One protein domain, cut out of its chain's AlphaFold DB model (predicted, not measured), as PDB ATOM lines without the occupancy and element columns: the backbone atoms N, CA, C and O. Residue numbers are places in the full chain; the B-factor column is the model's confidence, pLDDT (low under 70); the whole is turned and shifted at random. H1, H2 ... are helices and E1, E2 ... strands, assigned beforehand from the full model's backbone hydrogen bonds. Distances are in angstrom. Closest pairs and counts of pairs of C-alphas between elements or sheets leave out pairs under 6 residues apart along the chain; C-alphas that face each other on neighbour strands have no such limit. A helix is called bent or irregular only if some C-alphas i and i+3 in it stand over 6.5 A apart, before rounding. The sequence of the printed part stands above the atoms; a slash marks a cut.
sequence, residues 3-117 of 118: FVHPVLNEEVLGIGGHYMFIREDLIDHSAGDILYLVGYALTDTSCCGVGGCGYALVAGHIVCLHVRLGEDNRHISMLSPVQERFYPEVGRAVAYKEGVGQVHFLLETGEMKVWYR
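Overview. This is residues 3 to 117 of the 118 residues of an uncharacterized protein of Deltaproteobacteria bacterium (UniProt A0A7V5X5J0). One strongly twisted sheet of seven strands curls round the helix H1, which packs on E6, E7 and E4, while a sharp bend in E4 takes the hairpin E4 and E5 away from that helix. E1 lies at another edge, and the first printed residues, 3 to 4, pair with E5. The printed part has 115 residues with seven named strands and one named helix, in the order E1 E2 E3 E4 E5 H1 E6 E7. The sheet is branched at E4 and mixed, with E4 and E6 its parallel pair, and the class is mixed, helices and strands. The whole is compact, with a radius of gyration of the C-alphas of 14.2 A, and rounded, spanning 41 by 35 by 23 A.

Along the chain. E1, residues 11 to 14, begins at C-alpha 11 (-25.584, -24.693, 25.537). E2, residues 17 to 27, is 27.6 A long and bends by 59 degrees at residue 23. E3, residues 34 to 42, is 25.6 A long. E4, residues 54 to 69, is the longest strand by residues, 28.6 A from end to end, and bends by 99 degrees at residue 63. E5, residues 75 to 80, is 16.4 A long. H1, residues 84 to 98, is 20.6 A long and irregular: C-alphas 85 and 88 are 7.2 A apart. E6 holds residues 102 to 106, and E7, residues 112 to 116, ends at C-alpha 116 (-13.032, -5.849, 18.365).

Arrangement. E1 to E5 form a meander, each strand the antiparallel neighbour of the one before. In the hairpin E1 and E2, N 12 and O 19 are 2.8 A apart, within hydrogen-bond range. On the other side of E2 lies E3, with N 38 and O 23 at 2.8 A. E3 and E4 have N 37 and O 57 at 2.8 A. On the other side of E4 lie E5, beside residues 60 to 69, with N 78 and O 64 at 2.8 A, and E6, beside residues 55 to 59, with N 58 and O 104 at 2.7 A. E6 and E7, a hairpin, have N 105 and O 113 at 2.8 A. H1 is on the sheet; its closest C-alphas to E6 are those of Gly 91 and Val 103, 5.8 A apart, and to E7 those of Gly 91 and Trp 115, 6.6 A apart. In H1, 9 of 11 O i to N i+4 pairs are within hydrogen-bond range.

Size, cuts and confidence. The two C-alphas farthest apart are those of Cys 47 and Val 67, 42.0 A. The printed part has no cut. The link from E3 to E4, 11 residues, is long. The mean pLDDT of the printed part is 86.2; residues 13 to 18 and 42 to 53 are under 70.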
ATOM      1  N   PHE A   3     -18.864 -26.588   6.865       94.69
ATOM      2  CA  PHE A   3     -19.376 -25.951   8.066       94.69
ATOM      3  C   PHE A   3     -20.647 -26.657   8.521       94.69
ATOM      4  O   PHE A   3     -21.626 -26.713   7.777       94.69
ATOM      5  N   VAL A   4     -20.626 -27.196   9.738       94.62
ATOM      6  CA  VAL A   4     -21.794 -27.830  10.352       94.62
ATOM      7  C   VAL A   4     -22.580 -26.763  11.101       94.62
ATOM      8  O   VAL A   4     -22.056 -26.157  12.037       94.62
ATOM      9  N   HIS A   5     -23.831 -26.551  10.705       94.19
ATOM     10  CA  HIS A   5     -24.705 -25.582  11.356       94.19
ATOM     11  C   HIS A   5     -24.953 -26.028  12.806       94.19
ATOM     12  O   HIS A   5     -25.336 -27.182  13.029       94.19
ATOM     13  N   PRO A   6     -24.685 -25.183  13.818       91.25
ATOM     14  CA  PRO A   6     -24.921 -25.554  15.206       91.25
ATOM     15  C   PRO A   6     -26.420 -25.639  15.493       91.25
ATOM     16  O   PRO A   6     -27.237 -25.012  14.819       91.25
ATOM     17  N   VAL A   7     -26.785 -26.381  16.538       90.19
ATOM     18  CA  VAL A   7     -28.141 -26.276  17.076       90.19
ATOM     19  C   VAL A   7     -28.254 -24.946  17.813       90.19
ATOM     20  O   VAL A   7     -27.403 -24.601  18.635       90.19
ATOM     21  N   LEU A   8     -29.282 -24.169  17.480       90.25
ATOM     22  CA  LEU A   8     -29.536 -22.892  18.134       90.25
ATOM     23  C   LEU A   8     -30.225 -23.111  19.480       90.25
ATOM     24  O   LEU A   8     -31.075 -23.986  19.618       90.25
ATOM     25  N   ASN A   9     -29.922 -22.238  20.436       85.88
ATOM     26  CA  ASN A   9     -30.426 -22.262  21.809       85.88
ATOM     27  C   ASN A   9     -29.998 -23.498  22.617       85.88
ATOM     28  O   ASN A   9     -30.603 -23.798  23.643       85.88
ATOM     29  N   GLU A  10     -28.948 -24.191  22.169       83.00
ATOM     30  CA  GLU A  10     -28.288 -25.237  22.940       83.00
ATOM     31  C   GLU A  10     -26.979 -24.720  23.528       83.00
ATOM     32  O   GLU A  10     -26.174 -24.050  22.872       83.00
ATOM     33  N   GLU A  11     -26.787 -25.029  24.803       73.25
ATOM     34  CA  GLU A  11     -25.584 -24.693  25.537       73.25
ATOM     35  C   GLU A  11     -24.444 -25.626  25.128       73.25
ATOM     36  O   GLU A  11     -24.542 -26.850  25.229       73.25
ATOM     37  N   VAL A  12     -23.338 -25.036  24.681       70.56
ATOM     38  CA  VAL A  12     -22.121 -25.763  24.350       70.56
ATOM     39  C   VAL A  12     -21.127 -25.593  25.493       70.56
ATOM     40  O   VAL A  12     -20.677 -24.486  25.801       70.56
ATOM     41  N   LEU A  13     -20.764 -26.715  26.114       60.69
ATOM     42  CA  LEU A  13     -19.707 -26.775  27.120       60.69
ATOM     43  C   LEU A  13     -18.343 -26.710  26.421       60.69
ATOM     44  O   LEU A  13     -17.899 -27.681  25.807       60.69
ATOM     45  N   GLY A  14     -17.677 -25.557  26.496       58.69
ATOM     46  CA  GLY A  14     -16.313 -25.373  26.008       58.69
ATOM     47  C   GLY A  14     -15.277 -25.319  27.128       58.69
ATOM     48  O   GLY A  14     -15.581 -24.995  28.272       58.69
ATOM     49  N   ILE A  15     -14.007 -25.531  26.769       48.44
ATOM     50  CA  ILE A  15     -12.846 -25.407  27.679       48.44
ATOM     51  C   ILE A  15     -12.716 -23.975  28.253       48.44
ATOM     52  O   ILE A  15     -12.101 -23.778  29.296       48.44
ATOM     53  N   GLY A  16     -13.317 -22.976  27.592       48.12
ATOM     54  CA  GLY A  16     -13.307 -21.562  27.991       48.12
ATOM     55  C   GLY A  16     -14.606 -21.034  28.612       48.12
ATOM     56  O   GLY A  16     -14.695 -19.827  28.826       48.12
ATOM     57  N   GLY A  17     -15.604 -21.889  28.876       57.91
ATOM     58  CA  GLY A  17     -16.887 -21.499  29.474       57.91
ATOM     59  C   GLY A  17     -18.115 -21.979  28.696       57.91
ATOM     60  O   GLY A  17     -18.013 -22.749  27.739       57.91
ATOM     61  N   HIS A  18     -19.278 -21.506  29.137       65.50
ATOM     62  CA  HIS A  18     -20.590 -21.829  28.587       65.50
ATOM     63  C   HIS A  18     -20.945 -20.818  27.492       65.50
ATOM     64  O   HIS A  18     -20.978 -19.607  27.735       65.50
ATOM     65  N   TYR A  19     -21.184 -21.287  26.269       71.81
ATOM     66  CA  TYR A  19     -21.602 -20.419  25.170       71.81
ATOM     67  C   TYR A  19     -22.753 -21.036  24.391       71.81
ATOM     68  O   TYR A  19     -22.906 -22.252  24.323       71.81
ATOM     69  N   MET A  20     -23.583 -20.175  23.815       83.88
ATOM     70  CA  MET A  20     -24.786 -20.576  23.097       83.88
ATOM     71  C   MET A  20     -24.974 -19.667  21.889       83.88
ATOM     72  O   MET A  20     -24.923 -18.440  22.018       83.88
ATOM     73  N   PHE A  21     -25.229 -20.270  20.728       90.12
ATOM     74  CA  PHE A  21     -25.700 -19.545  19.551       90.12
ATOM     75  C   PHE A  21     -27.217 -19.436  19.606       90.12
ATOM     76  O   PHE A  21     -27.908 -20.437  19.757       90.12
ATOM     77  N   ILE A  22     -27.741 -18.224  19.476       90.62
ATOM     78  CA  ILE A  22     -29.185 -17.955  19.532       90.62
ATOM     79  C   ILE A  22     -29.780 -17.668  18.152       90.62
ATOM     80  O   ILE A  22     -30.993 -17.742  17.967       90.62
ATOM     81  N   ARG A  23     -28.930 -17.321  17.182       92.00
ATOM     82  CA  ARG A  23     -29.341 -16.966  15.827       92.00
ATOM     83  C   ARG A  23     -28.245 -17.287  14.819       92.00
ATOM     84  O   ARG A  23     -27.063 -17.126  15.108       92.00
ATOM     85  N   GLU A  24     -28.684 -17.673  13.632       95.94
ATOM     86  CA  GLU A  24     -27.912 -17.720  12.396       95.94
ATOM     87  C   GLU A  24     -28.538 -16.730  11.414       95.94
ATOM     88  O   GLU A  24     -29.764 -16.620  11.356       95.94
ATOM     89  N   ASP A  25     -27.714 -15.977  10.693       97.06
ATOM     90  CA  ASP A  25     -28.192 -15.004   9.717       97.06
ATOM     91  C   ASP A  25     -27.135 -14.758   8.625       97.06
ATOM     92  O   ASP A  25     -25.987 -15.210   8.708       97.06
ATOM     93  N   LEU A  26     -27.552 -14.049   7.579       97.56
ATOM     94  CA  LEU A  26     -26.741 -13.681   6.431       97.56
ATOM     95  C   LEU A  26     -26.482 -12.178   6.404       97.56
ATOM     96  O   LEU A  26     -27.292 -11.357   6.858       97.56
ATOM     97  N   ILE A  27     -25.323 -11.812   5.868       96.50
ATOM     98  CA  ILE A  27     -25.015 -10.429   5.528       96.50
ATOM     99  C   ILE A  27     -24.490 -10.340   4.101       96.50
ATOM    100  O   ILE A  27     -23.546 -11.041   3.724       96.50
ATOM    101  N   ASP A  28     -25.113  -9.458   3.327       96.44
ATOM    102  CA  ASP A  28     -24.719  -9.178   1.955       96.44
ATOM    103  C   ASP A  28     -23.307  -8.588   1.942       96.44
ATOM    104  O   ASP A  28     -22.977  -7.665   2.696       96.44
ATOM    105  N   HIS A  29     -22.461  -9.103   1.057       96.12
ATOM    106  CA  HIS A  29     -21.119  -8.582   0.856       96.12
ATOM    107  C   HIS A  29     -20.739  -8.666  -0.623       96.12
ATOM    108  O   HIS A  29     -21.168  -9.549  -1.361       96.12
ATOM    109  N   SER A  30     -19.902  -7.734  -1.077       92.75
ATOM    110  CA  SER A  30     -19.546  -7.583  -2.496       92.75
ATOM    111  C   SER A  30     -18.932  -8.839  -3.134       92.75
ATOM    112  O   SER A  30     -19.070  -9.055  -4.335       92.75
ATOM    113  N   ALA A  31     -18.265  -9.674  -2.333       92.25
ATOM    114  CA  ALA A  31     -17.669 -10.941  -2.761       92.25
ATOM    115  C   ALA A  31     -18.608 -12.162  -2.636       92.25
ATOM    116  O   ALA A  31     -18.157 -13.286  -2.850       92.25
ATOM    117  N   GLY A  32     -19.877 -11.950  -2.278       95.06
ATOM    118  CA  GLY A  32     -20.871 -12.983  -1.984       95.06
ATOM    119  C   GLY A  32     -21.398 -12.883  -0.553       95.06
ATOM    120  O   GLY A  32     -20.766 -12.254   0.298       95.06
ATOM    121  N   ASP A  33     -22.538 -13.518  -0.293       97.62
ATOM    122  CA  ASP A  33     -23.185 -13.493   1.019       97.62
ATOM    123  C   ASP A  33     -22.344 -14.221   2.068       97.62
ATOM    124  O   ASP A  33     -21.699 -15.243   1.799       97.62
ATOM    125  N   ILE A  34     -22.345 -13.678   3.281       98.19
ATOM    126  CA  ILE A  34     -21.589 -14.200   4.414       98.19
ATOM    127  C   ILE A  34     -22.554 -14.803   5.426       98.19
ATOM    128  O   ILE A  34     -23.480 -14.133   5.880       98.19
ATOM    129  N   LEU A  35     -22.279 -16.044   5.827       98.31
ATOM    130  CA  LEU A  35     -22.950 -16.704   6.939       98.31
ATOM    131  C   LEU A  35     -22.303 -16.285   8.261       98.31
ATOM    132  O   LEU A  35     -21.075 -16.359   8.415       98.31
ATOM    133  N   TYR A  36     -23.121 -15.893   9.233       97.69
ATOM    134  CA  TYR A  36     -22.663 -15.661  10.595       97.69
ATOM    135  C   TYR A  36     -23.678 -16.127  11.640       97.69
ATOM    136  O   TYR A  36     -24.871 -16.279  11.386       97.69
ATOM    137  N   LEU A  37     -23.170 -16.346  12.846       96.12
ATOM    138  CA  LEU A  37     -23.932 -16.730  14.024       96.12
ATOM    139  C   LEU A  37     -23.841 -15.632  15.077       96.12
ATOM    140  O   LEU A  37     -22.823 -14.950  15.175       96.12
ATOM    141  N   VAL A  38     -24.871 -15.508  15.906       94.06
ATOM    142  CA  VAL A  38     -24.897 -14.616  17.071       94.06
ATOM    143  C   VAL A  38     -25.031 -15.458  18.323       94.06
ATOM    144  O   VAL A  38     -25.881 -16.350  18.393       94.06
ATOM    145  N   GLY A  39     -24.196 -15.173  19.313       89.38
ATOM    146  CA  GLY A  39     -24.204 -15.871  20.583       89.38
ATOM    147  C   GLY A  39     -23.939 -14.954  21.764       89.38
ATOM    148  O   GLY A  39     -23.573 -13.785  21.623       89.38
ATOM    149  N   TYR A  40     -24.120 -15.522  22.949       81.38
ATOM    150  CA  TYR A  40     -23.796 -14.882  24.215       81.38
ATOM    151  C   TYR A  40     -22.910 -15.810  25.034       81.38
ATOM    152  O   TYR A  40     -23.118 -17.026  25.056       81.38
ATOM    153  N   ALA A  41     -21.924 -15.231  25.713       70.75
ATOM    154  CA  ALA A  41     -21.233 -15.932  26.782       70.75
ATOM    155  C   ALA A  41     -22.163 -16.002  28.000       70.75
ATOM    156  O   ALA A  41     -22.655 -14.973  28.472       70.75
ATOM    157  N   LEU A  42     -22.395 -17.207  28.511       63.28
ATOM    158  CA  LEU A  42     -23.064 -17.423  29.785       63.28
ATOM    159  C   LEU A  42     -21.988 -17.328  30.872       63.28
ATOM    160  O   LEU A  42     -21.227 -18.262  31.111       63.28
ATOM    161  N   THR A  43     -21.855 -16.155  31.492       55.91
ATOM    162  CA  THR A  43     -20.993 -15.997  32.668       55.91
ATOM    163  C   THR A  43     -21.801 -16.317  33.921       55.91
ATOM    164  O   THR A  43     -22.773 -15.621  34.206       55.91
ATOM    165  N   ASP A  44     -21.366 -17.317  34.690       49.97
ATOM    166  CA  ASP A  44     -22.004 -17.789  35.936       49.97
ATOM    167  C   ASP A  44     -22.115 -16.731  37.054       49.97
ATOM    168  O   ASP A  44     -22.750 -16.947  38.085       49.97
ATOM    169  N   THR A  45     -21.504 -15.559  36.887       44.06
ATOM    170  CA  THR A  45     -21.535 -14.491  37.885       44.06
ATOM    171  C   THR A  45     -22.555 -13.421  37.519       44.06
ATOM    172  O   THR A  45     -22.324 -12.566  36.666       44.06
ATOM    173  N   SER A  46     -23.674 -13.464  38.234       47.00
ATOM    174  CA  SER A  46     -24.658 -12.402  38.431       47.00
ATOM    175  C   SER A  46     -24.089 -10.974  38.356       47.00
ATOM    176  O   SER A  46     -23.444 -10.512  39.296       47.00
ATOM    177  N   CYS A  47     -24.415 -10.241  37.288       39.94
ATOM    178  CA  CYS A  47     -24.532  -8.782  37.312       39.94
ATOM    179  C   CYS A  47     -25.461  -8.318  36.175       39.94
ATOM    180  O   CYS A  47     -25.047  -8.161  35.035       39.94
ATOM    181  N   CYS A  48     -26.730  -8.101  36.524       42.94
ATOM    182  CA  CYS A  48     -27.614  -7.125  35.882       42.94
ATOM    183  C   CYS A  48     -27.856  -7.261  34.361       42.94
ATOM    184  O   CYS A  48     -27.393  -6.445  33.570       42.94
ATOM    185  N   GLY A  49     -28.736  -8.194  33.983       45.28
ATOM    186  CA  GLY A  49     -29.503  -8.129  32.733       45.28
ATOM    187  C   GLY A  49     -29.207  -9.246  31.736       45.28
ATOM    188  O   GLY A  49     -28.149  -9.862  31.754       45.28
ATOM    189  N   VAL A  50     -30.159  -9.481  30.829       45.44
ATOM    190  CA  VAL A  50     -30.042 -10.340  29.631       45.44
ATOM    191  C   VAL A  50     -29.112  -9.660  28.603       45.44
ATOM    192  O   VAL A  50     -29.476  -9.410  27.461       45.44
ATOM    193  N   GLY A  51     -27.932  -9.245  29.062       45.75
ATOM    194  CA  GLY A  51     -26.966  -8.394  28.373       45.75
ATOM    195  C   GLY A  51     -25.541  -8.888  28.590       45.75
ATOM    196  O   GLY A  51     -24.620  -8.081  28.697       45.75
ATOM    197  N   GLY A  52     -25.362 -10.211  28.693       53.03
ATOM    198  CA  GLY A  52     -24.040 -10.831  28.608       53.03
ATOM    199  C   GLY A  52     -23.348 -10.377  27.324       53.03
ATOM    200  O   GLY A  52     -24.022 -10.092  26.335       53.03
ATOM    201  N   CYS A  53     -22.023 -10.241  27.341       64.62
ATOM    202  CA  CYS A  53     -21.237  -9.775  26.199       64.62
ATOM    203  C   CYS A  53     -21.576 -10.583  24.935       64.62
ATOM    204  O   CYS A  53     -21.083 -11.696  24.748       64.62
ATOM    205  N   GLY A  54     -22.447 -10.028  24.090       82.75
ATOM    206  CA  GLY A  54     -22.829 -10.637  22.828       82.75
ATOM    207  C   GLY A  54     -21.632 -10.668  21.893       82.75
ATOM    208  O   GLY A  54     -20.863  -9.701  21.818       82.75
ATOM    209  N   TYR A  55     -21.488 -11.776  21.183       90.25
ATOM    210  CA  TYR A  55     -20.482 -11.958  20.151       90.25
ATOM    211  C   TYR A  55     -21.141 -12.493  18.883       90.25
ATOM    212  O   TYR A  55     -22.214 -13.097  18.918       90.25
ATOM    213  N   ALA A  56     -20.486 -12.269  17.753       94.44
ATOM    214  CA  ALA A  56     -20.838 -12.924  16.504       94.44
ATOM    215  C   ALA A  56     -19.688 -13.809  16.027       94.44
ATOM    216  O   ALA A  56     -18.523 -13.477  16.239       94.44
ATOM    217  N   LEU A  57     -20.010 -14.914  15.361       95.69
ATOM    218  CA  LEU A  57     -19.063 -15.764  14.647       95.69
ATOM    219  C   LEU A  57     -19.359 -15.676  13.153       95.69
ATOM    220  O   LEU A  57     -20.360 -16.201  12.683       95.69
ATOM    221  N   VAL A  58     -18.473 -15.033  12.404       97.62
ATOM    222  CA  VAL A  58     -18.472 -15.030  10.945       97.62
ATOM    223  C   VAL A  58     -17.868 -16.345  10.467       97.62
ATOM    224  O   VAL A  58     -16.663 -16.573  10.601       97.62
ATOM    225  N   ALA A  59     -18.720 -17.210   9.918       97.12
ATOM    226  CA  ALA A  59     -18.336 -18.538   9.458       97.12
ATOM    227  C   ALA A  59     -17.644 -18.487   8.086       97.12
ATOM    228  O   ALA A  59     -16.692 -19.227   7.851       97.12
ATOM    229  N   GLY A  60     -18.081 -17.597   7.192       97.75
ATOM    230  CA  GLY A  60     -17.450 -17.414   5.884       97.75
ATOM    231  C   GLY A  60     -18.417 -17.006   4.779       97.75
ATOM    232  O   GLY A  60     -19.627 -16.930   4.984       97.75
ATOM    233  N   HIS A  61     -17.866 -16.771   3.590       98.25
ATOM    234  CA  HIS A  61     -18.627 -16.638   2.352       98.25
ATOM    235  C   HIS A  61     -19.285 -17.964   1.988       98.25
ATOM    236  O   HIS A  61     -18.630 -19.009   2.014       98.25
ATOM    237  N   ILE A  62     -20.559 -17.921   1.612       97.94
ATOM    238  CA  ILE A  62     -21.297 -19.109   1.186       97.94
ATOM    239  C   ILE A  62     -20.818 -19.528  -0.202       97.94
ATOM    240  O   ILE A  62     -20.985 -18.803  -1.178       97.94
ATOM    241  N   VAL A  63     -20.254 -20.732  -0.295       97.19
ATOM    242  CA  VAL A  63     -19.985 -21.394  -1.579       97.19
ATOM    243  C   VAL A  63     -21.209 -22.209  -1.985       97.19
ATOM    244  O   VAL A  63     -21.698 -22.073  -3.103       97.19
ATOM    245  N   CYS A  64     -21.734 -23.030  -1.069       96.75
ATOM    246  CA  CYS A  64     -22.981 -23.779  -1.237       96.75
ATOM    247  C   CYS A  64     -23.691 -23.917   0.114       96.75
ATOM    248  O   CYS A  64     -23.104 -24.440   1.063       96.75
ATOM    249  N   LEU A  65     -24.952 -23.495   0.193       96.44
ATOM    250  CA  LEU A  65     -25.754 -23.581   1.414       96.44
ATOM    251  C   LEU A  65     -26.478 -24.934   1.502       96.44
ATOM    252  O   LEU A  65     -27.067 -25.379   0.518       96.44
ATOM    253  N   HIS A  66     -26.447 -25.566   2.678       95.44
ATOM    254  CA  HIS A  66     -27.162 -26.807   3.009       95.44
ATOM    255  C   HIS A  66     -26.947 -27.949   2.000       95.44
ATOM    256  O   HIS A  66     -27.881 -28.663   1.635       95.44
ATOM    257  N   VAL A  67     -25.702 -28.140   1.553       95.44
ATOM    258  CA  VAL A  67     -25.346 -29.133   0.526       95.44
ATOM    259  C   VAL A  67     -25.621 -30.573   0.970       95.44
ATOM    260  O   VAL A  67     -25.878 -31.436   0.130       95.44
ATOM    261  N   ARG A  68     -25.569 -30.855   2.278       95.31
ATOM    262  CA  ARG A  68     -25.865 -32.183   2.831       95.31
ATOM    263  C   ARG A  68     -26.298 -32.124   4.294       95.31
ATOM    264  O   ARG A  68     -26.220 -31.076   4.932       95.31
ATOM    265  N   LEU A  69     -26.729 -33.271   4.811       95.50
ATOM    266  CA  LEU A  69     -26.954 -33.513   6.236       95.50
ATOM    267  C   LEU A  69     -25.793 -34.339   6.805       95.50
ATOM    268  O   LEU A  69     -25.303 -35.254   6.141       95.50
ATOM    269  N   GLY A  70     -25.343 -33.986   8.007       91.19
ATOM    270  CA  GLY A  70     -24.395 -34.769   8.794       91.19
ATOM    271  C   GLY A  70     -25.056 -35.964   9.486       91.19
ATOM    272  O   GLY A  70     -26.276 -36.114   9.475       91.19
ATOM    273  N   GLU A  71     -24.242 -36.810  10.121       89.12
ATOM    274  CA  GLU A  71     -24.712 -37.996  10.864       89.12
ATOM    275  C   GLU A  71     -25.622 -37.640  12.052       89.12
ATOM    276  O   GLU A  71     -26.449 -38.442  12.477       89.12
ATOM    277  N   ASP A  72     -25.506 -36.416  12.560       88.44
ATOM    278  CA  ASP A  72     -26.312 -35.847  13.640       88.44
ATOM    279  C   ASP A  72     -27.548 -35.074  13.137       88.44
ATOM    280  O   ASP A  72     -28.167 -34.332  13.898       88.44
ATOM    281  N   ASN A  73     -27.920 -35.246  11.862       92.19
ATOM    282  CA  ASN A  73     -29.009 -34.535  11.183       92.19
ATOM    283  C   ASN A  73     -28.854 -33.005  11.139       92.19
ATOM    284  O   ASN A  73     -29.826 -32.301  10.855       92.19
ATOM    285  N   ARG A  74     -27.651 -32.463  11.370       93.31
ATOM    286  CA  ARG A  74     -27.389 -31.034  11.170       93.31
ATOM    287  C   ARG A  74     -27.032 -30.757   9.719       93.31
ATOM    288  O   ARG A  74     -26.371 -31.557   9.054       93.31
ATOM    289  N   HIS A  75     -27.471 -29.610   9.213       96.19
ATOM    290  CA  HIS A  75     -27.089 -29.182   7.875       96.19
ATOM    291  C   HIS A  75     -25.590 -28.897   7.806       96.19
ATOM    292  O   HIS A  75     -24.985 -28.400   8.757       96.19
ATOM    293  N   ILE A  76     -25.003 -29.205   6.654       96.50
ATOM    294  CA  ILE A  76     -23.624 -28.877   6.320       96.50
ATOM    295  C   ILE A  76     -23.637 -27.966   5.098       96.50
ATOM    296  O   ILE A  76     -24.259 -28.292   4.083       96.50
ATOM    297  N   SER A  77     -22.923 -26.852   5.194       97.19
ATOM    298  CA  SER A  77     -22.678 -25.912   4.101       97.19
ATOM    299  C   SER A  77     -21.203 -25.887   3.730       97.19
ATOM    300  O   SER A  77     -20.339 -26.191   4.547       97.19
ATOM    301  N   MET A  78     -20.901 -25.503   2.495       97.19
ATOM    302  CA  MET A  78     -19.535 -25.229   2.064       97.19
ATOM    303  C   MET A  78     -19.287 -23.733   2.135       97.19
ATOM    304  O   MET A  78     -19.991 -22.959   1.482       97.19
ATOM    305  N   LEU A  79     -18.273 -23.343   2.901       97.19
ATOM    306  CA  LEU A  79     -17.896 -21.951   3.105       97.19
ATOM    307  C   LEU A  79     -16.445 -21.703   2.692       97.19
ATOM    308  O   LEU A  79     -15.591 -22.595   2.759       97.19
ATOM    309  N   SER A  80     -16.163 -20.461   2.311       97.06
ATOM    310  CA  SER A  80     -14.810 -19.934   2.161       97.06
ATOM    311  C   SER A  80     -14.542 -18.916   3.274       97.06
ATOM    312  O   SER A  80     -15.371 -18.026   3.477       97.06
ATOM    313  N   PRO A  81     -13.423 -19.014   4.015       96.88
ATOM    314  CA  PRO A  81     -13.090 -18.034   5.038       96.88
ATOM    315  C   PRO A  81     -13.046 -16.616   4.472       96.88
ATOM    316  O   PRO A  81     -12.518 -16.369   3.383       96.88
ATOM    317  N   VAL A  82     -13.552 -15.660   5.248       97.25
ATOM    318  CA  VAL A  82     -13.427 -14.247   4.890       97.25
ATOM    319  C   VAL A  82     -11.939 -13.888   4.859       97.25
ATOM    320  O   VAL A  82     -11.180 -14.211   5.773       97.25
ATOM    321  N   GLN A  83     -11.503 -13.213   3.798       95.81
ATOM    322  CA  GLN A  83     -10.111 -12.778   3.683       95.81
ATOM    323  C   GLN A  83      -9.835 -11.652   4.685       95.81
ATOM    324  O   GLN A  83     -10.651 -10.742   4.818       95.81
ATOM    325  N   GLU A  84      -8.668 -11.661   5.336       94.94
ATOM    326  CA  GLU A  84      -8.339 -10.732   6.433       94.94
ATOM    327  C   GLU A  84      -8.545  -9.250   6.084       94.94
ATOM    328  O   GLU A  84      -9.001  -8.465   6.915       94.94
ATOM    329  N   ARG A  85      -8.301  -8.866   4.823       95.62
ATOM    330  CA  ARG A  85      -8.548  -7.499   4.340       95.62
ATOM    331  C   ARG A  85     -10.000  -7.026   4.508       95.62
ATOM    332  O   ARG A  85     -10.227  -5.825   4.577       95.62
ATOM    333  N   PHE A  86     -10.962  -7.947   4.569       96.62
ATOM    334  CA  PHE A  86     -12.387  -7.655   4.728       96.62
ATOM    335  C   PHE A  86     -12.846  -7.679   6.193       96.62
ATOM    336  O   PHE A  86     -13.968  -7.265   6.475       96.62
ATOM    337  N   TYR A  87     -12.005  -8.097   7.149       95.88
ATOM    338  CA  TYR A  87     -12.401  -8.159   8.565       95.88
ATOM    339  C   TYR A  87     -12.892  -6.822   9.122       95.88
ATOM    340  O   TYR A  87     -13.924  -6.821   9.791       95.88
ATOM    341  N   PRO A  88     -12.248  -5.671   8.839       95.56
ATOM    342  CA  PRO A  88     -12.740  -4.401   9.357       95.56
ATOM    343  C   PRO A  88     -14.102  -3.993   8.789       95.56
ATOM    344  O   PRO A  88     -14.838  -3.278   9.463       95.56
ATOM    345  N   GLU A  89     -14.416  -4.369   7.551       96.25
ATOM    346  CA  GLU A  89     -15.686  -4.047   6.887       96.25
ATOM    347  C   GLU A  89     -16.801  -4.964   7.391       96.25
ATOM    348  O   GLU A  89     -17.778  -4.490   7.970       96.25
ATOM    349  N   VAL A  90     -16.603  -6.278   7.255       97.44
ATOM    350  CA  VAL A  90     -17.560  -7.309   7.674       97.44
ATOM    351  C   VAL A  90     -17.786  -7.251   9.182       97.44
ATOM    352  O   VAL A  90     -18.924  -7.277   9.643       97.44
ATOM    353  N   GLY A  91     -16.710  -7.100   9.958       96.50
ATOM    354  CA  GLY A  91     -16.765  -7.004  11.413       96.50
ATOM    355  C   GLY A  91     -17.588  -5.807  11.872       96.50
ATOM    356  O   GLY A  91     -18.451  -5.957  12.731       96.50
ATOM    357  N   ARG A  92     -17.408  -4.634  11.247       95.88
ATOM    358  CA  ARG A  92     -18.262  -3.468  11.521       95.88
ATOM    359  C   ARG A  92     -19.712  -3.751  11.161       95.88
ATOM    360  O   ARG A  92     -20.578  -3.515  11.994       95.88
ATOM    361  N   ALA A  93     -19.978  -4.246   9.957       96.31
ATOM    362  CA  ALA A  93     -21.339  -4.457   9.480       96.31
ATOM    363  C   ALA A  93     -22.130  -5.413  10.395       96.31
ATOM    364  O   ALA A  93     -23.222  -5.068  10.847       96.31
ATOM    365  N   VAL A  94     -21.531  -6.550  10.768       96.31
ATOM    366  CA  VAL A  94     -22.123  -7.510  11.712       96.31
ATOM    367  C   VAL A  94     -22.253  -6.897  13.110       96.31
ATOM    368  O   VAL A  94     -23.328  -6.942  13.701       96.31
ATOM    369  N   ALA A  95     -21.207  -6.251  13.636       94.19
ATOM    370  CA  ALA A  95     -21.255  -5.652  14.971       94.19
ATOM    371  C   ALA A  95     -22.323  -4.553  15.107       94.19
ATOM    372  O   ALA A  95     -22.960  -4.436  16.154       94.19
ATOM    373  N   TYR A  96     -22.533  -3.748  14.062       93.62
ATOM    374  CA  TYR A  96     -23.584  -2.731  14.031       93.62
ATOM    375  C   TYR A  96     -24.978  -3.344  13.903       93.62
ATOM    376  O   TYR A  96     -25.871  -2.917  14.634       93.62
ATOM    377  N   LYS A  97     -25.161  -4.334  13.017       94.50
ATOM    378  CA  LYS A  97     -26.449  -5.018  12.819       94.50
ATOM    379  C   LYS A  97     -26.908  -5.728  14.094       94.50
ATOM    380  O   LYS A  97     -28.075  -5.640  14.462       94.50
ATOM    381  N   GLU A  98     -25.977  -6.378  14.786       92.69
ATOM    382  CA  GLU A  98     -26.277  -7.259  15.918       92.69
ATOM    383  C   GLU A  98     -26.109  -6.595  17.289       92.69
ATOM    384  O   GLU A  98     -26.511  -7.157  18.305       92.69
ATOM    385  N   GLY A  99     -25.501  -5.406  17.349       90.19
ATOM    386  CA  GLY A  99     -25.207  -4.731  18.614       90.19
ATOM    387  C   GLY A  99     -24.161  -5.456  19.470       90.19
ATOM    388  O   GLY A  99     -24.151  -5.288  20.688       90.19
ATOM    389  N   VAL A 100     -23.283  -6.254  18.854       89.56
ATOM    390  CA  VAL A 100     -22.249  -7.039  19.549       89.56
ATOM    391  C   VAL A 100     -20.924  -6.282  19.666       89.56
ATOM    392  O   VAL A 100     -20.595  -5.423  18.842       89.56
ATOM    393  N   GLY A 101     -20.148  -6.603  20.704       87.00
ATOM    394  CA  GLY A 101     -18.835  -5.989  20.951       87.00
ATOM    395  C   GLY A 101     -17.667  -6.723  20.287       87.00
ATOM    396  O   GLY A 101     -16.610  -6.128  20.065       87.00
ATOM    397  N   GLN A 102     -17.854  -8.007  19.970       90.12
ATOM    398  CA  GLN A 102     -16.818  -8.891  19.437       90.12
ATOM    399  C   GLN A 102     -17.337  -9.639  18.212       90.12
ATOM    400  O   GLN A 102     -18.453 -10.162  18.219       90.12
ATOM    401  N   VAL A 103     -16.511  -9.711  17.171       94.62
ATOM    402  CA  VAL A 103     -16.780 -10.511  15.974       94.62
ATOM    403  C   VAL A 103     -15.612 -11.459  15.755       94.62
ATOM    404  O   VAL A 103     -14.469 -11.038  15.614       94.62
ATOM    405  N   HIS A 104     -15.899 -12.750  15.756       95.12
ATOM    406  CA  HIS A 104     -14.938 -13.823  15.571       95.12
ATOM    407  C   HIS A 104     -14.983 -14.249  14.110       95.12
ATOM    408  O   HIS A 104     -16.062 -14.455  13.566       95.12
ATOM    409  N   PHE A 105     -13.831 -14.400  13.473       96.62
ATOM    410  CA  PHE A 105     -13.717 -14.911  12.112       96.62
ATOM    411  C   PHE A 105     -13.182 -16.335  12.155       96.62
ATOM    412  O   PHE A 105     -12.089 -16.558  12.681       96.62
ATOM    413  N   LEU A 106     -13.948 -17.277  11.606       95.94
ATOM    414  CA  LEU A 106     -13.520 -18.663  11.456       95.94
ATOM    415  C   LEU A 106     -12.457 -18.762  10.353       95.94
ATOM    416  O   LEU A 106     -12.646 -18.270   9.238       95.94
ATOM    417  N   LEU A 107     -11.327 -19.381  10.681       94.06
ATOM    418  CA  LEU A 107     -10.218 -19.628   9.763       94.06
ATOM    419  C   LEU A 107     -10.342 -21.025   9.140       94.06
ATOM    420  O   LEU A 107     -10.988 -21.903   9.704       94.06
ATOM    421  N   GLU A 108      -9.658 -21.273   8.015       89.75
ATOM    422  CA  GLU A 108      -9.628 -22.611   7.385       89.75
ATOM    423  C   GLU A 108      -9.074 -23.690   8.339       89.75
ATOM    424  O   GLU A 108      -9.405 -24.864   8.214       89.75
ATOM    425  N   THR A 109      -8.249 -23.294   9.318       89.31
ATOM    426  CA  THR A 109      -7.688 -24.178  10.353       89.31
ATOM    427  C   THR A 109      -8.715 -24.617  11.404       89.31
ATOM    428  O   THR A 109      -8.409 -25.483  12.218       89.31
ATOM    429  N   GLY A 110      -9.912 -24.018  11.418       85.25
ATOM    430  CA  GLY A 110     -10.901 -24.164  12.490       85.25
ATOM    431  C   GLY A 110     -10.645 -23.256  13.698       85.25
ATOM    432  O   GLY A 110     -11.458 -23.212  14.620       85.25
ATOM    433  N   GLU A 111      -9.541 -22.507  13.702       89.81
ATOM    434  CA  GLU A 111      -9.266 -21.485  14.712       89.81
ATOM    435  C   GLU A 111     -10.116 -20.230  14.474       89.81
ATOM    436  O   GLU A 111     -10.683 -20.019  13.400       89.81
ATOM    437  N   MET A 112     -10.183 -19.362  15.484       90.56
ATOM    438  CA  MET A 112     -10.921 -18.104  15.416       90.56
ATOM    439  C   MET A 112      -9.986 -16.913  15.594       90.56
ATOM    440  O   MET A 112      -9.181 -16.876  16.526       90.56
ATOM    441  N   LYS A 113     -10.150 -15.892  14.750       92.44
ATOM    442  CA  LYS A 113      -9.514 -14.581  14.926       92.44
ATOM    443  C   LYS A 113     -10.538 -13.569  15.418       92.44
ATOM    444  O   LYS A 113     -11.572 -13.375  14.786       92.44
ATOM    445  N   VAL A 114     -10.252 -12.920  16.545       91.19
ATOM    446  CA  VAL A 114     -11.164 -11.940  17.150       91.19
ATOM    447  C   VAL A 114     -10.914 -10.555  16.563       91.19
ATOM    448  O   VAL A 114      -9.779 -10.080  16.507       91.19
ATOM    449  N   TRP A 115     -11.993  -9.900  16.155       92.81
ATOM    450  CA  TRP A 115     -12.046  -8.496  15.790       92.81
ATOM    451  C   TRP A 115     -12.906  -7.747  16.812       92.81
ATOM    452  O   TRP A 115     -14.049  -8.126  17.082       92.81
ATOM    453  N   TYR A 116     -12.349  -6.683  17.383       83.81
ATOM    454  CA  TYR A 116     -13.032  -5.849  18.365       83.81
ATOM    455  C   TYR A 116     -13.589  -4.596  17.703       83.81
ATOM    456  O   TYR A 116     -12.921  -3.952  16.889       83.81
ATOM    457  N   ARG A 117     -14.804  -4.223  18.106       76.44
ATOM    458  CA  ARG A 117     -15.386  -2.932  17.752       76.44
ATOM    459  C   ARG A 117     -14.675  -1.833  18.554       76.44
ATOM    460  O   ARG A 117     -14.995  -1.630  19.722       76.44
TER     461      ARG A 117